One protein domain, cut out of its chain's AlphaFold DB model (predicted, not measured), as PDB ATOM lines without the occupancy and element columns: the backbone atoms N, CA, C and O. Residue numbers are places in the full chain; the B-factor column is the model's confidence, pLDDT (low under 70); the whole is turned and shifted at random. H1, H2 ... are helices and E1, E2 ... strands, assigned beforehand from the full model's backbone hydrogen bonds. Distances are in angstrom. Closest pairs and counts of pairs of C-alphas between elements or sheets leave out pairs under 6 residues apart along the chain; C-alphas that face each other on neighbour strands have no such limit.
ATOM      1  N   SER A   9     139.658 152.595 153.053       35.16
ATOM      2  CA  SER A   9     139.752 152.977 154.483       35.16
ATOM      3  C   SER A   9     139.284 154.399 154.809       35.16
ATOM      4  O   SER A   9     138.950 154.683 155.959       35.16
ATOM      5  N   VAL A  10     139.238 155.303 153.825       40.16
ATOM      6  CA  VAL A  10     138.753 156.680 154.046       40.16
ATOM      7  C   VAL A  10     137.223 156.740 153.952       40.16
ATOM      8  O   VAL A  10     136.587 157.445 154.728       40.16
ATOM      9  N   MET A  11     136.616 155.936 153.072       33.88
ATOM     10  CA  MET A  11     135.157 155.850 152.920       33.88
ATOM     11  C   MET A  11     134.481 155.114 154.090       33.88
ATOM     12  O   MET A  11     133.457 155.579 154.586       33.88
ATOM     13  N   LEU A  12     135.076 154.033 154.611       37.22
ATOM     14  CA  LEU A  12     134.497 153.259 155.725       37.22
ATOM     15  C   LEU A  12     134.531 153.967 157.088       37.22
ATOM     16  O   LEU A  12     133.759 153.600 157.965       37.22
ATOM     17  N   ASN A  13     135.357 155.002 157.264       44.75
ATOM     18  CA  ASN A  13     135.322 155.826 158.474       44.75
ATOM     19  C   ASN A  13     134.328 156.992 158.382       44.75
ATOM     20  O   ASN A  13     133.926 157.494 159.419       44.75
ATOM     21  N   LEU A  14     133.890 157.403 157.185       41.62
ATOM     22  CA  LEU A  14     132.913 158.489 156.997       41.62
ATOM     23  C   LEU A  14     131.455 158.013 157.101       41.62
ATOM     24  O   LEU A  14     130.603 158.738 157.613       41.62
ATOM     25  N   VAL A  15     131.158 156.785 156.664       41.44
ATOM     26  CA  VAL A  15     129.788 156.232 156.670       41.44
ATOM     27  C   VAL A  15     129.195 156.071 158.088       41.44
ATOM     28  O   VAL A  15     128.033 156.435 158.273       41.44
ATOM     29  N   PRO A  16     129.944 155.656 159.133       43.78
ATOM     30  CA  PRO A  16     129.420 155.604 160.501       43.78
ATOM     31  C   PRO A  16     129.359 156.976 161.194       43.78
ATOM     32  O   PRO A  16     128.809 157.073 162.287       43.78
ATOM     33  N   ILE A  17     129.957 158.029 160.614       48.81
ATOM     34  CA  ILE A  17     129.968 159.395 161.176       48.81
ATOM     35  C   ILE A  17     128.649 160.124 160.866       48.81
ATOM     36  O   ILE A  17     128.162 160.900 161.688       48.81
ATOM     37  N   LEU A  18     128.034 159.826 159.717       45.56
ATOM     38  CA  LEU A  18     126.773 160.428 159.262       45.56
ATOM     39  C   LEU A  18     125.520 159.830 159.934       45.56
ATOM     40  O   LEU A  18     124.501 160.507 160.025       45.56
ATOM     41  N   HIS A  19     125.599 158.605 160.467       40.38
ATOM     42  CA  HIS A  19     124.489 157.910 161.140       40.38
ATOM     43  C   HIS A  19     124.559 158.010 162.670       40.38
ATOM     44  O   HIS A  19     124.502 157.015 163.385       40.38
ATOM     45  N   THR A  20     124.665 159.231 163.193       45.78
ATOM     46  CA  THR A  20     124.383 159.509 164.611       45.78
ATOM     47  C   THR A  20     123.011 160.161 164.727       45.78
ATOM     48  O   THR A  20     122.876 161.381 164.849       45.78
ATOM     49  N   THR A  21     121.975 159.329 164.634       38.59
ATOM     50  CA  THR A  21     120.645 159.640 165.163       38.59
ATOM     51  C   THR A  21     120.736 159.700 166.689       38.59
ATOM     52  O   THR A  21     121.103 158.705 167.304       38.59
ATOM     53  N   GLY A  22     120.395 160.847 167.290       37.94
ATOM     54  CA  GLY A  22     119.955 160.879 168.692       37.94
ATOM     55  C   GLY A  22     120.908 161.400 169.775       37.94
ATOM     56  O   GLY A  22     120.706 161.040 170.926       37.94
ATOM     57  N   ALA A  23     121.892 162.253 169.477       43.59
ATOM     58  CA  ALA A  23     122.519 163.079 170.519       43.59
ATOM     59  C   ALA A  23     122.193 164.551 170.246       43.59
ATOM     60  O   ALA A  23     122.474 165.035 169.144       43.59
ATOM     61  N   GLU A  24     121.570 165.237 171.208       55.16
ATOM     62  CA  GLU A  24     121.386 166.691 171.190       55.16
ATOM     63  C   GLU A  24     122.773 167.343 171.155       55.16
ATOM     64  O   GLU A  24     123.487 167.400 172.151       55.16
ATOM     65  N   GLY A  25     123.214 167.729 169.961       67.69
ATOM     66  CA  GLY A  25     124.476 168.431 169.780       67.69
ATOM     67  C   GLY A  25     124.279 169.927 169.986       67.69
ATOM     68  O   GLY A  25     123.259 170.481 169.570       67.69
ATOM     69  N   ARG A  26     125.271 170.580 170.590       86.00
ATOM     70  CA  ARG A  26     125.288 172.038 170.759       86.00
ATOM     71  C   ARG A  26     125.545 172.707 169.413       86.00
ATOM     72  O   ARG A  26     126.287 172.169 168.583       86.00
ATOM     73  N   ARG A  27     124.912 173.849 169.164       88.31
ATOM     74  CA  ARG A  27     125.182 174.652 167.970       88.31
ATOM     75  C   ARG A  27     126.448 175.486 168.166       88.31
ATOM     76  O   ARG A  27     126.926 175.653 169.285       88.31
ATOM     77  N   ALA A  28     127.045 175.926 167.063       87.94
ATOM     78  CA  ALA A  28     128.308 176.650 167.091       87.94
ATOM     79  C   ALA A  28     128.153 178.071 167.642       87.94
ATOM     80  O   ALA A  28     129.040 178.530 168.347       87.94
ATOM     81  N   ASP A  29     127.033 178.735 167.363       90.94
ATOM     82  CA  ASP A  29     126.689 180.046 167.930       90.94
ATOM     83  C   ASP A  29     126.426 180.001 169.441       90.94
ATOM     84  O   ASP A  29     126.754 180.955 170.138       90.94
ATOM     85  N   ASP A  30     125.918 178.882 169.959       88.44
ATOM     86  CA  ASP A  30     125.769 178.666 171.406       88.44
ATOM     87  C   ASP A  30     127.113 178.396 172.109       88.44
ATOM     88  O   ASP A  30     127.249 178.600 173.317       88.44
ATOM     89  N   ALA A  31     128.099 177.861 171.383       87.50
ATOM     90  CA  ALA A  31     129.350 177.359 171.953       87.50
ATOM     91  C   ALA A  31     130.558 178.279 171.728       87.50
ATOM     92  O   ALA A  31     131.567 178.119 172.421       87.50
ATOM     93  N   PHE A  32     130.479 179.191 170.758       93.94
ATOM     94  CA  PHE A  32     131.598 180.001 170.293       93.94
ATOM     95  C   PHE A  32     131.208 181.457 170.056       93.94
ATOM     96  O   PHE A  32     130.091 181.777 169.654       93.94
ATOM     97  N   ASN A  33     132.204 182.334 170.148       93.50
ATOM     98  CA  ASN A  33     132.174 183.647 169.520       93.50
ATOM     99  C   ASN A  33     132.167 183.457 168.000       93.50
ATOM    100  O   ASN A  33     133.218 183.276 167.387       93.50
ATOM    101  N   TRP A  34     130.978 183.438 167.396       93.94
ATOM    102  CA  TRP A  34     130.772 182.975 166.024       93.94
ATOM    103  C   TRP A  34     130.763 184.124 165.003       93.94
ATOM    104  O   TRP A  34     129.754 184.820 164.865       93.94
ATOM    105  N   PRO A  35     131.868 184.383 164.269       94.50
ATOM    106  CA  PRO A  35     131.932 185.560 163.418       94.50
ATOM    107  C   PRO A  35     131.271 185.337 162.043       94.50
ATOM    108  O   PRO A  35     131.216 184.204 161.548       94.50
ATOM    109  N   PRO A  36     130.878 186.417 161.338       93.50
ATOM    110  CA  PRO A  36     130.180 186.317 160.052       93.50
ATOM    111  C   PRO A  36     130.902 185.513 158.965       93.50
ATOM    112  O   PRO A  36     130.257 184.819 158.187       93.50
ATOM    113  N   ALA A  37     132.236 185.552 158.903       91.75
ATOM    114  CA  ALA A  37     132.997 184.737 157.954       91.75
ATOM    115  C   ALA A  37     132.896 183.224 158.236       91.75
ATOM    116  O   ALA A  37     132.891 182.421 157.302       91.75
ATOM    117  N   PHE A  38     132.798 182.819 159.504       93.38
ATOM    118  CA  PHE A  38     132.570 181.418 159.859       93.38
ATOM    119  C   PHE A  38     131.123 181.015 159.572       93.38
ATOM    120  O   PHE A  38     130.917 179.972 158.956       93.38
ATOM    121  N   GLU A  39     130.148 181.869 159.891       92.38
ATOM    122  CA  GLU A  39     128.737 181.644 159.541       92.38
ATOM    123  C   GLU A  39     128.539 181.522 158.020       92.38
ATOM    124  O   GLU A  39     127.869 180.614 157.534       92.38
ATOM    125  N   ALA A  40     129.179 182.379 157.224       89.31
ATOM    126  CA  ALA A  40     129.081 182.321 155.768       89.31
ATOM    127  C   ALA A  40     129.702 181.040 155.180       89.31
ATOM    128  O   ALA A  40     129.186 180.488 154.200       89.31
ATOM    129  N   LEU A  41     130.798 180.547 155.770       89.62
ATOM    130  CA  LEU A  41     131.493 179.356 155.283       89.62
ATOM    131  C   LEU A  41     130.875 178.050 155.795       89.62
ATOM    132  O   LEU A  41     130.769 177.091 155.034       89.62
ATOM    133  N   PHE A  42     130.492 177.986 157.065       91.25
ATOM    134  CA  PHE A  42     130.059 176.757 157.729       91.25
ATOM    135  C   PHE A  42     128.560 176.740 158.054       91.25
ATOM    136  O   PHE A  42     128.018 175.661 158.295       91.25
ATOM    137  N   GLY A  43     127.865 177.878 157.998       90.75
ATOM    138  CA  GLY A  43     126.550 178.037 158.621       90.75
ATOM    139  C   GLY A  43     126.678 177.944 160.138       90.75
ATOM    140  O   GLY A  43     127.713 178.302 160.686       90.75
ATOM    141  N   ASN A  44     125.687 177.336 160.781       90.19
ATOM    142  CA  ASN A  44     125.723 177.018 162.204       90.19
ATOM    143  C   ASN A  44     125.866 175.490 162.426       90.19
ATOM    144  O   ASN A  44     124.850 174.778 162.543       90.19
ATOM    145  N   PRO A  45     127.103 174.944 162.389       90.06
ATOM    146  CA  PRO A  45     127.335 173.509 162.488       90.06
ATOM    147  C   PRO A  45     126.943 172.949 163.859       90.06
ATOM    148  O   PRO A  45     127.156 173.575 164.891       90.06
ATOM    149  N   VAL A  46     126.412 171.723 163.873       89.62
ATOM    150  CA  VAL A  46     126.172 170.984 165.124       89.62
ATOM    151  C   VAL A  46     127.477 170.355 165.599       89.62
ATOM    152  O   VAL A  46     128.140 169.656 164.826       89.62
ATOM    153  N   ILE A  47     127.807 170.548 166.872       89.19
ATOM    154  CA  ILE A  47     128.927 169.912 167.563       89.19
ATOM    155  C   ILE A  47     128.409 168.644 168.241       89.19
ATOM    156  O   ILE A  47     127.499 168.691 169.070       89.19
ATOM    157  N   LYS A  48     128.981 167.498 167.874       89.19
ATOM    158  CA  LYS A  48     128.659 166.190 168.453       89.19
ATOM    159  C   LYS A  48     129.895 165.587 169.101       89.19
ATOM    160  O   LYS A  48     130.973 165.613 168.515       89.19
ATOM    161  N   GLU A  49     129.716 164.982 170.264       85.94
ATOM    162  CA  GLU A  49     130.781 164.299 170.995       85.94
ATOM    163  C   GLU A  49     130.617 162.780 170.871       85.94
ATOM    164  O   GLU A  49     129.502 162.251 170.889       85.94
ATOM    165  N   ARG A  50     131.733 162.068 170.702       83.81
ATOM    166  CA  ARG A  50     131.769 160.613 170.569       83.81
ATOM    167  C   ARG A  50     132.898 160.029 171.408       83.81
ATOM    168  O   ARG A  50     134.073 160.151 171.062       83.81
ATOM    169  N   SER A  51     132.523 159.324 172.468       78.44
ATOM    170  CA  SER A  51     133.451 158.570 173.307       78.44
ATOM    171  C   SER A  51     133.576 157.114 172.845       78.44
ATOM    172  O   SER A  51     132.646 156.526 172.282       78.44
ATOM    173  N   GLY A  52     134.752 156.516 173.041       73.00
ATOM    174  CA  GLY A  52     134.981 155.102 172.753       73.00
ATOM    175  C   GLY A  52     136.450 154.697 172.817       73.00
ATOM    176  O   GLY A  52     137.336 155.438 172.402       73.00
ATOM    177  N   PHE A  53     136.698 153.466 173.268       59.47
ATOM    178  CA  PHE A  53     138.020 152.936 173.633       59.47
ATOM    179  C   PHE A  53     139.125 153.096 172.564       59.47
ATOM    180  O   PHE A  53     140.308 153.174 172.888       59.47
ATOM    181  N   VAL A  54     138.755 153.164 171.282       73.19
ATOM    182  CA  VAL A  54     139.700 153.188 170.149       73.19
ATOM    183  C   VAL A  54     140.005 154.608 169.654       73.19
ATOM    184  O   VAL A  54     140.976 154.807 168.918       73.19
ATOM    185  N   PHE A  55     139.222 155.618 170.040       74.88
ATOM    186  CA  PHE A  55     139.415 156.970 169.515       74.88
ATOM    187  C   PHE A  55     140.687 157.620 170.072       74.88
ATOM    188  O   PHE A  55     141.178 157.283 171.144       74.88
ATOM    189  N   LYS A  56     141.271 158.547 169.317       81.94
ATOM    190  CA  LYS A  56     142.231 159.520 169.851       81.94
ATOM    191  C   LYS A  56     141.493 160.842 169.995       81.94
ATOM    192  O   LYS A  56     140.621 161.111 169.169       81.94
ATOM    193  N   GLU A  57     141.865 161.643 170.993       87.75
ATOM    194  CA  GLU A  57     141.382 163.024 171.106       87.75
ATOM    195  C   GLU A  57     141.600 163.759 169.787       87.75
ATOM    196  O   GLU A  57     142.731 163.938 169.334       87.75
ATOM    197  N   SER A  58     140.501 164.086 169.121       87.69
ATOM    198  CA  SER A  58     140.512 164.708 167.804       87.69
ATOM    199  C   SER A  58     139.148 165.306 167.499       87.69
ATOM    200  O   SER A  58     138.145 164.935 168.106       87.69
ATOM    201  N   ALA A  59     139.100 166.209 166.529       90.56
ATOM    202  CA  ALA A  59     137.851 166.703 165.984       90.56
ATOM    203  C   ALA A  59     137.899 166.721 164.455       90.56
ATOM    204  O   ALA A  59     138.951 166.930 163.844       90.56
ATOM    205  N   LEU A  60     136.747 166.478 163.836       89.69
ATOM    206  CA  LEU A  60     136.577 166.457 162.389       89.69
ATOM    207  C   LEU A  60     135.429 167.377 161.987       89.69
ATOM    208  O   LEU A  60     134.323 167.252 162.504       89.69
ATOM    209  N   VAL A  61     135.680 168.238 161.001       89.44
ATOM    210  CA  VAL A  61     134.653 169.070 160.363       89.44
ATOM    211  C   VAL A  61     134.183 168.397 159.074       89.44
ATOM    212  O   VAL A  61     134.999 168.078 158.205       89.44
ATOM    213  N   TYR A  62     132.874 168.216 158.926       87.31
ATOM    214  CA  TYR A  62     132.234 167.774 157.687       87.31
ATOM    215  C   TYR A  62     131.253 168.839 157.200       87.31
ATOM    216  O   TYR A  62     130.691 169.574 158.003       87.31
ATOM    217  N   GLY A  63     131.055 168.917 155.881       83.06
ATOM    218  CA  GLY A  63     130.278 169.991 155.256       83.06
ATOM    219  C   GLY A  63     130.973 171.356 155.360       83.06
ATOM    220  O   GLY A  63     131.589 171.702 156.363       83.06
ATOM    221  N   ALA A  64     130.966 172.103 154.261       87.56
ATOM    222  CA  ALA A  64     131.407 173.494 154.209       87.56
ATOM    223  C   ALA A  64     130.970 174.109 152.876       87.56
ATOM    224  O   ALA A  64     130.768 173.408 151.877       87.56
ATOM    225  N   GLY A  65     130.889 175.432 152.851       86.38
ATOM    226  CA  GLY A  65     130.824 176.222 151.636       86.38
ATOM    227  C   GLY A  65     132.129 176.210 150.843       86.38
ATOM    228  O   GLY A  65     133.084 175.479 151.121       86.38
ATOM    229  N   ARG A  66     132.154 177.035 149.801       84.75
ATOM    230  CA  ARG A  66     133.318 177.249 148.942       84.75
ATOM    231  C   ARG A  66     133.805 178.677 149.107       84.75
ATOM    232  O   ARG A  66     133.006 179.585 149.293       84.75
ATOM    233  N   TYR A  67     135.109 178.866 148.971       83.00
ATOM    234  CA  TYR A  67     135.715 180.187 148.928       83.00
ATOM    235  C   TYR A  67     136.512 180.374 147.642       83.00
ATOM    236  O   TYR A  67     137.151 179.445 147.132       83.00
ATOM    237  N   ASN A  68     136.446 181.592 147.126       74.56
ATOM    238  CA  ASN A  68     137.118 182.052 145.928       74.56
ATOM    239  C   ASN A  68     137.386 183.559 146.100       74.56
ATOM    240  O   ASN A  68     136.508 184.296 146.521       74.56
ATOM    241  N   ALA A  69     138.586 184.045 145.777       68.12
ATOM    242  CA  ALA A  69     138.936 185.453 146.001       68.12
ATOM    243  C   ALA A  69     138.160 186.464 145.126       68.12
ATOM    244  O   ALA A  69     137.984 187.622 145.511       68.12
ATOM    245  N   TYR A  70     137.685 186.035 143.954       67.31
ATOM    246  CA  TYR A  70     136.703 186.774 143.165       67.31
ATOM    247  C   TYR A  70     135.319 186.597 143.784       67.31
ATOM    248  O   TYR A  70     134.754 187.545 144.305       67.31
ATOM    249  N   ASP A  71     134.788 185.379 143.812       67.25
ATOM    250  CA  ASP A  71     133.385 185.129 144.161       67.25
ATOM    251  C   ASP A  71     133.102 185.089 145.668       67.25
ATOM    252  O   ASP A  71     131.990 184.773 146.072       67.25
ATOM    253  N   GLY A  72     134.050 185.483 146.518       74.75
ATOM    254  CA  GLY A  72     133.921 185.482 147.978       74.75
ATOM    255  C   GLY A  72     133.542 184.111 148.546       74.75
ATOM    256  O   GLY A  72     133.911 183.060 148.008       74.75
ATOM    257  N   MET A  73     132.803 184.129 149.655       83.50
ATOM    258  CA  MET A  73     132.205 182.931 150.242       83.50
ATOM    259  C   MET A  73     130.900 182.566 149.530       83.50
ATOM    260  O   MET A  73     129.994 183.383 149.393       83.50
ATOM    261  N   MET A  74     130.799 181.311 149.105       77.50
ATOM    262  CA  MET A  74     129.604 180.721 148.510       77.50
ATOM    263  C   MET A  74     129.090 179.615 149.427       77.50
ATOM    264  O   MET A  74     129.812 178.649 149.703       77.50
ATOM    265  N   ARG A  75     127.841 179.742 149.883       69.31
ATOM    266  CA  ARG A  75     127.239 178.782 150.814       69.31
ATOM    267  C   ARG A  75     127.191 177.385 150.192       69.31
ATOM    268  O   ARG A  75     126.852 177.216 149.021       69.31
ATOM    269  N   GLY A  76     127.561 176.380 150.981       66.56
ATOM    270  CA  GLY A  76     127.443 174.979 150.587       66.56
ATOM    271  C   GLY A  76     125.987 174.517 150.635       66.56
ATOM    272  O   GLY A  76     125.192 175.044 151.405       66.56
ATOM    273  N   SER A  77     125.639 173.514 149.827       61.72
ATOM    274  CA  SER A  77     124.321 172.865 149.869       61.72
ATOM    275  C   SER A  77     124.221 171.757 150.924       61.72
ATOM    276  O   SER A  77     123.127 171.269 151.191       61.72
ATOM    277  N   GLN A  78     125.345 171.338 151.513       71.00
ATOM    278  CA  GLN A  78     125.384 170.272 152.513       71.00
ATOM    279  C   GLN A  78     125.427 170.854 153.932       71.00
ATOM    280  O   GLN A  78     126.167 171.814 154.154       71.00
ATOM    281  N   PRO A  79     124.682 170.271 154.892       77.25
ATOM    282  CA  PRO A  79     124.758 170.675 156.289       77.25
ATOM    283  C   PRO A  79     126.166 170.424 156.840       77.25
ATOM    284  O   PRO A  79     126.747 169.359 156.619       77.25
ATOM    285  N   SER A  80     126.701 171.411 157.555       84.50
ATOM    286  CA  SER A  80     127.999 171.307 158.221       84.50
ATOM    287  C   SER A  80     127.851 170.770 159.644       84.50
ATOM    288  O   SER A  80     126.826 170.975 160.299       84.50
ATOM    289  N   GLY A  81     128.896 170.130 160.155       88.31
ATOM    290  CA  GLY A  81     128.973 169.713 161.548       88.31
ATOM    291  C   GLY A  81     130.395 169.399 161.989       88.31
ATOM    292  O   GLY A  81     131.308 169.254 161.172       88.31
ATOM    293  N   VAL A  82     130.566 169.293 163.304       90.88
ATOM    294  CA  VAL A  82     131.836 168.959 163.949       90.88
ATOM    295  C   VAL A  82     131.630 167.727 164.816       90.88
ATOM    296  O   VAL A  82     130.682 167.668 165.597       90.88
ATOM    297  N   VAL A  83     132.501 166.732 164.674       90.38
ATOM    298  CA  VAL A  83     132.511 165.548 165.540       90.38
ATOM    299  C   VAL A  83     133.794 165.540 166.345       90.38
ATOM    300  O   VAL A  83     134.873 165.466 165.761       90.38
ATOM    301  N   VAL A  84     133.664 165.608 167.667       89.50
ATOM    302  CA  VAL A  84     134.757 165.490 168.633       89.50
ATOM    303  C   VAL A  84     134.816 164.043 169.110       89.50
ATOM    304  O   VAL A  84     133.819 163.497 169.572       89.50
ATOM    305  N   CYS A  85     135.976 163.413 168.976       89.06
ATOM    306  CA  CYS A  85     136.210 162.018 169.320       89.06
ATOM    307  C   CYS A  85     137.231 161.920 170.454       89.06
ATOM    308  O   CYS A  85     138.273 162.571 170.397       89.06
ATOM    309  N   SER A  86     136.982 161.058 171.437       85.94
ATOM    310  CA  SER A  86     137.879 160.836 172.578       85.94
ATOM    311  C   SER A  86     137.732 159.425 173.153       85.94
ATOM    312  O   SER A  86     136.754 158.721 172.892       85.94
ATOM    313  N   ARG A  87     138.725 158.978 173.935       85.00
ATOM    314  CA  ARG A  87     138.644 157.687 174.649       85.00
ATOM    315  C   ARG A  87     137.676 157.741 175.817       85.00
ATOM    316  O   ARG A  87     136.939 156.790 176.047       85.00
ATOM    317  N   GLU A  88     137.693 158.869 176.506       84.38
ATOM    318  CA  GLU A  88     136.954 159.148 177.730       84.38
ATOM    319  C   GLU A  88     136.052 160.366 177.515       84.38
ATOM    320  O   GLU A  88     136.207 161.091 176.529       84.38
ATOM    321  N   ALA A  89     135.091 160.587 178.410       82.50
ATOM    322  CA  ALA A  89     134.288 161.805 178.376       82.50
ATOM    323  C   ALA A  89     135.197 163.031 178.586       82.50
ATOM    324  O   ALA A  89     136.002 163.051 179.515       82.50
ATOM    325  N   LEU A  90     135.085 164.030 177.709       84.94
ATOM    326  CA  LEU A  90     135.834 165.280 177.823       84.94
ATOM    327  C   LEU A  90     135.046 166.297 178.650       84.94
ATOM    328  O   LEU A  90     133.821 166.227 178.732       84.94
ATOM    329  N   SER A  91     135.749 167.276 179.223       88.81
ATOM    330  CA  SER A  91     135.079 168.484 179.701       88.81
ATOM    331  C   SER A  91     134.521 169.280 178.515       88.81
ATOM    332  O   SER A  91     135.039 169.197 177.393       88.81
ATOM    333  N   VAL A  92     133.488 170.084 178.771       87.50
ATOM    334  CA  VAL A  92     132.854 170.945 177.760       87.50
ATOM    335  C   VAL A  92     133.878 171.890 177.131       87.50
ATOM    336  O   VAL A  92     133.902 172.065 175.912       87.50
ATOM    337  N   GLU A  93     134.769 172.448 177.948       90.06
ATOM    338  CA  GLU A  93     135.831 173.363 177.533       90.06
ATOM    339  C   GLU A  93     136.818 172.662 176.599       90.06
ATOM    340  O   GLU A  93     137.154 173.185 175.535       90.06
ATOM    341  N   ARG A  94     137.249 171.442 176.946       91.62
ATOM    342  CA  ARG A  94     138.184 170.679 176.114       91.62
ATOM    343  C   ARG A  94     137.551 170.254 174.790       91.62
ATOM    344  O   ARG A  94     138.217 170.325 173.754       91.62
ATOM    345  N   ALA A  95     136.282 169.847 174.804       89.56
ATOM    346  CA  ALA A  95     135.538 169.520 173.590       89.56
ATOM    347  C   ALA A  95     135.378 170.748 172.675       89.56
ATOM    348  O   ALA A  95     135.638 170.654 171.472       89.56
ATOM    349  N   ASN A  96     135.036 171.909 173.246       91.69
ATOM    350  CA  ASN A  96     134.948 173.181 172.527       91.69
ATOM    351  C   ASN A  96     136.295 173.582 171.920       91.69
ATOM    352  O   ASN A  96     136.345 173.945 170.747       91.69
ATOM    353  N   GLN A  97     137.388 173.448 172.672       93.81
ATOM    354  CA  GLN A  97     138.732 173.763 172.190       93.81
ATOM    355  C   GLN A  97     139.123 172.894 170.982       93.81
ATOM    356  O   GLN A  97     139.559 173.416 169.956       93.81
ATOM    357  N   LEU A  98     138.907 171.574 171.058       93.44
ATOM    358  CA  LEU A  98     139.176 170.663 169.938       93.44
ATOM    359  C   LEU A  98     138.319 171.000 168.708       93.44
ATOM    360  O   LEU A  98     138.809 170.981 167.576       93.44
ATOM    361  N   ALA A  99     137.041 171.320 168.916       94.38
ATOM    362  CA  ALA A  99     136.142 171.724 167.841       94.38
ATOM    363  C   ALA A  99     136.573 173.055 167.193       94.38
ATOM    364  O   ALA A  99     136.615 173.140 165.962       94.38
ATOM    365  N   ALA A 100     136.954 174.055 167.993       95.94
ATOM    366  CA  ALA A 100     137.458 175.344 167.523       95.94
ATOM    367  C   ALA A 100     138.749 175.187 166.701       95.94
ATOM    368  O   ALA A 100     138.859 175.745 165.608       95.94
ATOM    369  N   GLU A 101     139.693 174.362 167.163       96.50
ATOM    370  CA  GLU A 101     140.915 174.025 166.418       96.50
ATOM    371  C   GLU A 101     140.602 173.362 165.070       96.50
ATOM    372  O   GLU A 101     141.159 173.748 164.038       96.50
ATOM    373  N   ALA A 102     139.679 172.397 165.039       95.25
ATOM    374  CA  ALA A 102     139.300 171.725 163.797       95.25
ATOM    375  C   ALA A 102     138.612 172.677 162.802       95.25
ATOM    376  O   ALA A 102     138.913 172.635 161.602       95.25
ATOM    377  N   LEU A 103     137.738 173.564 163.286       95.50
ATOM    378  CA  LEU A 103     137.103 174.616 162.487       95.50
ATOM    379  C   LEU A 103     138.136 175.608 161.939       95.50
ATOM    380  O   LEU A 103     138.116 175.905 160.743       95.50
ATOM    381  N   ALA A 104     139.088 176.046 162.764       96.25
ATOM    382  CA  ALA A 104     140.187 176.911 162.351       96.25
ATOM    383  C   ALA A 104     141.067 176.255 161.276       96.25
ATOM    384  O   ALA A 104     141.304 176.830 160.211       96.25
ATOM    385  N   VAL A 105     141.502 175.009 161.491       95.62
ATOM    386  CA  VAL A 105     142.283 174.255 160.498       95.62
ATOM    387  C   VAL A 105     141.517 174.150 159.181       95.62
ATOM    388  O   VAL A 105     142.096 174.347 158.106       95.62
ATOM    389  N   ARG A 106     140.210 173.869 159.247       92.94
ATOM    390  CA  ARG A 106     139.379 173.745 158.052       92.94
ATOM    391  C   ARG A 106     139.218 175.077 157.324       92.94
ATOM    392  O   ARG A 106     139.347 175.101 156.099       92.94
ATOM    393  N   PHE A 107     138.994 176.169 158.051       92.94
ATOM    394  CA  PHE A 107     138.919 177.513 157.480       92.94
ATOM    395  C   PHE A 107     140.221 177.862 156.755       92.94
ATOM    396  O   PHE A 107     140.192 178.260 155.591       92.94
ATOM    397  N   TYR A 108     141.373 177.625 157.392       92.19
ATOM    398  CA  TYR A 108     142.679 177.889 156.787       92.19
ATOM    399  C   TYR A 108     142.850 177.156 155.452       92.19
ATOM    400  O   TYR A 108     143.205 177.769 154.448       92.19
ATOM    401  N   GLN A 109     142.551 175.853 155.419       89.12
ATOM    402  CA  GLN A 109     142.658 175.028 154.208       89.12
ATOM    403  C   GLN A 109     141.760 175.520 153.064       89.12
ATOM    404  O   GLN A 109     142.121 175.405 151.890       89.12
ATOM    405  N   LEU A 110     140.568 176.023 153.392       86.94
ATOM    406  CA  LEU A 110     139.583 176.443 152.398       86.94
ATOM    407  C   LEU A 110     139.787 177.885 151.922       86.94
ATOM    408  O   LEU A 110     139.520 178.161 150.752       86.94
ATOM    409  N   VAL A 111     140.251 178.777 152.798       86.00
ATOM    410  CA  VAL A 111     140.264 180.230 152.559       86.00
ATOM    411  C   VAL A 111     141.677 180.784 152.386       86.00
ATOM    412  O   VAL A 111     141.939 181.510 151.429       86.00
ATOM    413  N   LEU A 112     142.600 180.446 153.290       84.25
ATOM    414  CA  LEU A 112     143.916 181.094 153.382       84.25
ATOM    415  C   LEU A 112     145.038 180.330 152.674       84.25
ATOM    416  O   LEU A 112     146.018 180.939 152.237       84.25
ATOM    417  N   GLN A 113     144.922 179.005 152.566       82.50
ATOM    418  CA  GLN A 113     145.966 178.165 151.991       82.50
ATOM    419  C   GLN A 113     146.251 178.567 150.537       82.50
ATOM    420  O   GLN A 113     145.346 178.684 149.709       82.50
ATOM    421  N   ALA A 114     147.540 178.737 150.223       54.59
ATOM    422  CA  ALA A 114     148.043 179.340 148.985       54.59
ATOM    423  C   ALA A 114     147.418 178.790 147.686       54.59
ATOM    424  O   ALA A 114     147.197 179.556 146.756       54.59
ATOM    425  N   ASN A 115     147.040 177.509 147.649       47.25
ATOM    426  CA  ASN A 115     146.441 176.849 146.481       47.25
ATOM    427  C   ASN A 115     145.005 177.316 146.145       47.25
ATOM    428  O   ASN A 115     144.405 176.822 145.189       47.25
ATOM    429  N   ARG A 116     144.424 178.227 146.937       54.94
ATOM    430  CA  ARG A 116     143.120 178.866 146.686       54.94
ATOM    431  C   ARG A 116     143.237 180.319 146.227       54.94
ATOM    432  O   ARG A 116     142.219 180.925 145.890       54.94
ATOM    433  N   ARG A 117     144.458 180.866 146.161       60.00
ATOM    434  CA  ARG A 117     144.703 182.162 145.526       60.00
ATOM    435  C   ARG A 117     144.449 182.029 144.037       60.00
ATOM    436  O   ARG A 117     144.815 181.047 143.395       60.00
ATOM    437  N   THR A 118     143.793 183.023 143.463       58.38
ATOM    438  CA  THR A 118     143.608 183.038 142.010       58.38
ATOM    439  C   THR A 118     144.972 183.234 141.340       58.38
ATOM    440  O   THR A 118     145.837 183.916 141.891       58.38
ATOM    441  N   ARG A 119     145.167 182.742 140.103       59.81
ATOM    442  CA  ARG A 119     146.375 183.058 139.300       59.81
ATOM    443  C   ARG A 119     146.665 184.564 139.238       59.81
ATOM    444  O   ARG A 119     147.786 184.976 138.965       59.81
ATOM    445  N   TYR A 120     145.639 185.390 139.417       58.41
ATOM    446  CA  TYR A 120     145.741 186.837 139.502       58.41
ATOM    447  C   TYR A 120     146.351 187.304 140.829       58.41
ATOM    448  O   TYR A 120     147.335 188.033 140.795       58.41
ATOM    449  N   GLU A 121     145.864 186.840 141.982       60.53
ATOM    450  CA  GLU A 121     146.475 187.142 143.286       60.53
ATOM    451  C   GLU A 121     147.912 186.616 143.402       60.53
ATOM    452  O   GLU A 121     148.790 187.328 143.890       60.53
ATOM    453  N   GLU A 122     148.178 185.411 142.887       64.00
ATOM    454  CA  GLU A 122     149.533 184.847 142.800       64.00
ATOM    455  C   GLU A 122     150.460 185.752 141.980       64.00
ATOM    456  O   GLU A 122     151.576 186.061 142.394       64.00
ATOM    457  N   ARG A 123     149.978 186.251 140.832       60.75
ATOM    458  CA  ARG A 123     150.723 187.215 140.005       60.75
ATOM    459  C   ARG A 123     150.897 188.557 140.692       60.75
ATOM    460  O   ARG A 123     151.858 189.257 140.377       60.75
ATOM    461  N   MET A 124     149.971 188.951 141.562       63.88
ATOM    462  CA  MET A 124     149.991 190.234 142.256       63.88
ATOM    463  C   MET A 124     150.992 190.254 143.406       63.88
ATOM    464  O   MET A 124     151.664 191.271 143.582       63.88
ATOM    465  N   ASN A 125     151.167 189.117 144.082       64.19
ATOM    466  CA  ASN A 125     152.087 188.941 145.206       64.19
ATOM    467  C   ASN A 125     151.875 189.977 146.331       64.19
ATOM    468  O   ASN A 125     152.817 190.366 147.019       64.19
ATOM    469  N   MET A 126     150.633 190.442 146.506       71.06
ATOM    470  CA  MET A 126     150.264 191.291 147.637       71.06
ATOM    471  C   MET A 126     150.179 190.411 148.883       71.06
ATOM    472  O   MET A 126     149.419 189.436 148.908       71.06
ATOM    473  N   ARG A 127     150.982 190.732 149.898       71.00
ATOM    474  CA  ARG A 127     150.933 190.037 151.190       71.00
ATOM    475  C   ARG A 127     149.691 190.495 151.957       71.00
ATOM    476  O   ARG A 127     149.190 191.589 151.725       71.00
ATOM    477  N   GLU A 128     149.181 189.637 152.832       78.00
ATOM    478  CA  GLU A 128     148.228 190.068 153.860       78.00
ATOM    479  C   GLU A 128     148.885 191.132 154.751       78.00
ATOM    480  O   GLU A 128     150.113 191.142 154.878       78.00
ATOM    481  N   LEU A 129     148.074 192.008 155.359       82.38
ATOM    482  CA  LEU A 129     148.583 193.061 156.248       82.38
ATOM    483  C   LEU A 129     149.336 192.451 157.430       82.38
ATOM    484  O   LEU A 129     150.420 192.912 157.763       82.38
ATOM    485  N   ILE A 130     148.811 191.346 157.967       83.50
ATOM    486  CA  ILE A 130     149.517 190.463 158.893       83.50
ATOM    487  C   ILE A 130     149.821 189.140 158.186       83.50
ATOM    488  O   ILE A 130     148.898 188.498 157.676       83.50
ATOM    489  N   PRO A 131     151.082 188.681 158.167       79.25
ATOM    490  CA  PRO A 131     151.413 187.342 157.699       79.25
ATOM    491  C   PRO A 131     150.719 186.266 158.546       79.25
ATOM    492  O   PRO A 131     150.992 186.140 159.741       79.25
ATOM    493  N   MET A 132     149.851 185.477 157.908       83.56
ATOM    494  CA  MET A 132     149.117 184.374 158.536       83.56
ATOM    495  C   MET A 132     149.566 183.025 157.978       83.56
ATOM    496  O   MET A 132     149.046 182.522 156.976       83.56
ATOM    497  N   GLU A 133     150.552 182.433 158.643       87.25
ATOM    498  CA  GLU A 133     150.889 181.021 158.474       87.25
ATOM    499  C   GLU A 133     149.860 180.134 159.178       87.25
ATOM    500  O   GLU A 133     149.088 180.608 160.012       87.25
ATOM    501  N   LYS A 134     149.834 178.843 158.829       90.19
ATOM    502  CA  LYS A 134     148.832 177.900 159.341       90.19
ATOM    503  C   LYS A 134     148.783 177.904 160.865       90.19
ATOM    504  O   LYS A 134     147.712 178.102 161.422       90.19
ATOM    505  N   ASP A 135     149.925 177.705 161.512       92.88
ATOM    506  CA  ASP A 135     149.973 177.511 162.962       92.88
ATOM    507  C   ASP A 135     149.586 178.795 163.700       92.88
ATOM    508  O   ASP A 135     148.793 178.754 164.638       92.88
ATOM    509  N   ARG A 136     150.035 179.952 163.193       92.12
ATOM    510  CA  ARG A 136     149.634 181.261 163.717       92.12
ATOM    511  C   ARG A 136     148.133 181.503 163.567       92.12
ATOM    512  O   ARG A 136     147.481 181.892 164.529       92.12
ATOM    513  N   PHE A 137     147.577 181.262 162.378       93.81
ATOM    514  CA  PHE A 137     146.144 181.433 162.156       93.81
ATOM    515  C   PHE A 137     145.328 180.504 163.051       93.81
ATOM    516  O   PHE A 137     144.350 180.950 163.636       93.81
ATOM    517  N   VAL A 138     145.719 179.231 163.159       95.31
ATOM    518  CA  VAL A 138     145.002 178.259 163.990       95.31
ATOM    519  C   VAL A 138     145.014 178.700 165.447       95.31
ATOM    520  O   VAL A 138     143.945 178.715 166.039       95.31
ATOM    521  N   ALA A 139     146.158 179.138 165.981       94.19
ATOM    522  CA  ALA A 139     146.255 179.632 167.353       94.19
ATOM    523  C   ALA A 139     145.349 180.851 167.611       94.19
ATOM    524  O   ALA A 139     144.612 180.874 168.597       94.19
ATOM    525  N   ILE A 140     145.357 181.839 166.706       94.94
ATOM    526  CA  ILE A 140     144.486 183.023 166.794       94.94
ATOM    527  C   ILE A 140     143.019 182.602 166.720       94.94
ATOM    528  O   ILE A 140     142.224 182.962 167.579       94.94
ATOM    529  N   ALA A 141     142.655 181.823 165.701       95.75
ATOM    530  CA  ALA A 141     141.275 181.473 165.411       95.75
ATOM    531  C   ALA A 141     140.660 180.568 166.481       95.75
ATOM    532  O   ALA A 141     139.540 180.824 166.909       95.75
ATOM    533  N   SER A 142     141.381 179.540 166.942       95.25
ATOM    534  CA  SER A 142     140.881 178.664 168.005       95.25
ATOM    535  C   SER A 142     140.635 179.450 169.285       95.25
ATOM    536  O   SER A 142     139.604 179.265 169.918       95.25
ATOM    537  N   LYS A 143     141.546 180.372 169.623       95.38
ATOM    538  CA  LYS A 143     141.400 181.231 170.795       95.38
ATOM    539  C   LYS A 143     140.225 182.191 170.631       95.38
ATOM    540  O   LYS A 143     139.350 182.208 171.475       95.38
ATOM    541  N   ARG A 144     140.135 182.911 169.511       96.12
ATOM    542  CA  ARG A 144     139.051 183.868 169.218       96.12
ATOM    543  C   ARG A 144     137.655 183.258 169.141       96.12
ATOM    544  O   ARG A 144     136.683 183.983 169.322       96.12
ATOM    545  N   LEU A 145     137.543 181.974 168.804       95.88
ATOM    546  CA  LEU A 145     136.261 181.268 168.805       95.88
ATOM    547  C   LEU A 145     135.789 180.958 170.230       95.88
ATOM    548  O   LEU A 145     134.589 180.891 170.452       95.88
ATOM    549  N   VAL A 146     136.696 180.773 171.190       92.62
ATOM    550  CA  VAL A 146     136.347 180.391 172.572       92.62
ATOM    551  C   VAL A 146     136.441 181.580 173.538       92.62
ATOM    552  O   VAL A 146     135.728 181.633 174.534       92.62
ATOM    553  N   GLU A 147     137.284 182.557 173.227       90.75
ATOM    554  CA  GLU A 147     137.587 183.736 174.035       90.75
ATOM    555  C   GLU A 147     137.342 185.023 173.237       90.75
ATOM    556  O   GLU A 147     137.378 185.042 172.005       90.75
TER     557      GLU A 147
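Overview. This is residues 9 to 147 of the 384 residues of an uncharacterized protein of Verrucomicrobiales bacterium (UniProt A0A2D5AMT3). A long helix, H4, forms the core: the small sheet E1 E5 E2 covers one side of it, and H6 packs on the side away from the sheet. The hairpin E3 E4 sits beside the last residues of H4 and has H3 packed on it; H5 lies far out at one end of the long axis, and H1 grazes the sheet. The printed part has 139 residues with six named helices and five named strands, in the order H1 H2 H3 E1 E2 E3 E4 E5 H4 H5 H6; the three-stranded sheet is mixed, and the class is mixed, helices and strands. The whole is compact, with a radius of gyration of the C-alphas of 16.0 A, and its outline is elongated, 50 by 31 by 28 A.

Arrangement. H1, residues 9 to 18, only grazes the sheet of E1, residues 46 to 51, E5, residues 81 to 86, and E2, residues 58 to 62. H2, residues 28 to 31, also only grazes it; residues 26 to 27 pair antiparallel with residues 46 to 47 of E1. H3, residues 36 to 42, is not on this sheet. E1 and E5 are parallel at 18 degrees, with N 48 and O 82 2.8 A apart; E5 and E2 are antiparallel at 160 degrees, with N 60 and O 83 2.9 A apart. E3, residues 66 to 68, and E4, residues 72 to 74, form a hairpin, with N 72 and O 68 2.7 A apart. The closest C-alphas of H3 and E4, those of Leu 41 and Met 73, are 6.2 A apart. H4, residues 92 to 112, is on one face of the sheet E1 E5 E2, two layers, a helix over a sheet; its height over the sheet is 8.1 A. It lies over E5 and E2 and runs slantwise to the strands, at 49 degrees to E2 on the local plane; its closest C-alpha pair with E2 is Ala 99 and Ala 59, 5.6 A. H5, residues 119 to 124, touches no helix. H6, residues 134 to 146, touches H4 at a steep tilt of 46 degrees, opposite ways, closest at the C-alphas of Ser 142 and Ala 100, 4.8 A. In H3, H4 and H5 every O i to N i+4 pair is within hydrogen-bond range; H6 has 8 of 9, H1 2 of 6 beside 2 of 7 O i to N i+3 pairs, and H2 is too short for an i+4 pair.

Along the chain. H1 begins at C-alpha 9 (139.752, 152.977, 154.483) and is 15.7 A long. E1 is 16.6 A, E2 13.4 A and E5 16.7 A long. H4 runs 28.6 A from C-alpha 92 (132.854, 170.945, 177.760). H6, 18.4 A long, ends at C-alpha 146 (136.347, 180.391, 172.572).

Size, cuts and confidence. The two farthest C-alphas, those of Phe 53 and Met 124, are 50.2 A apart. The printed part has no cut and no long link. Mean pLDDT of the printed part is 78.9; 36 residues are under 70, among them 9 to 25 and 114 to 125.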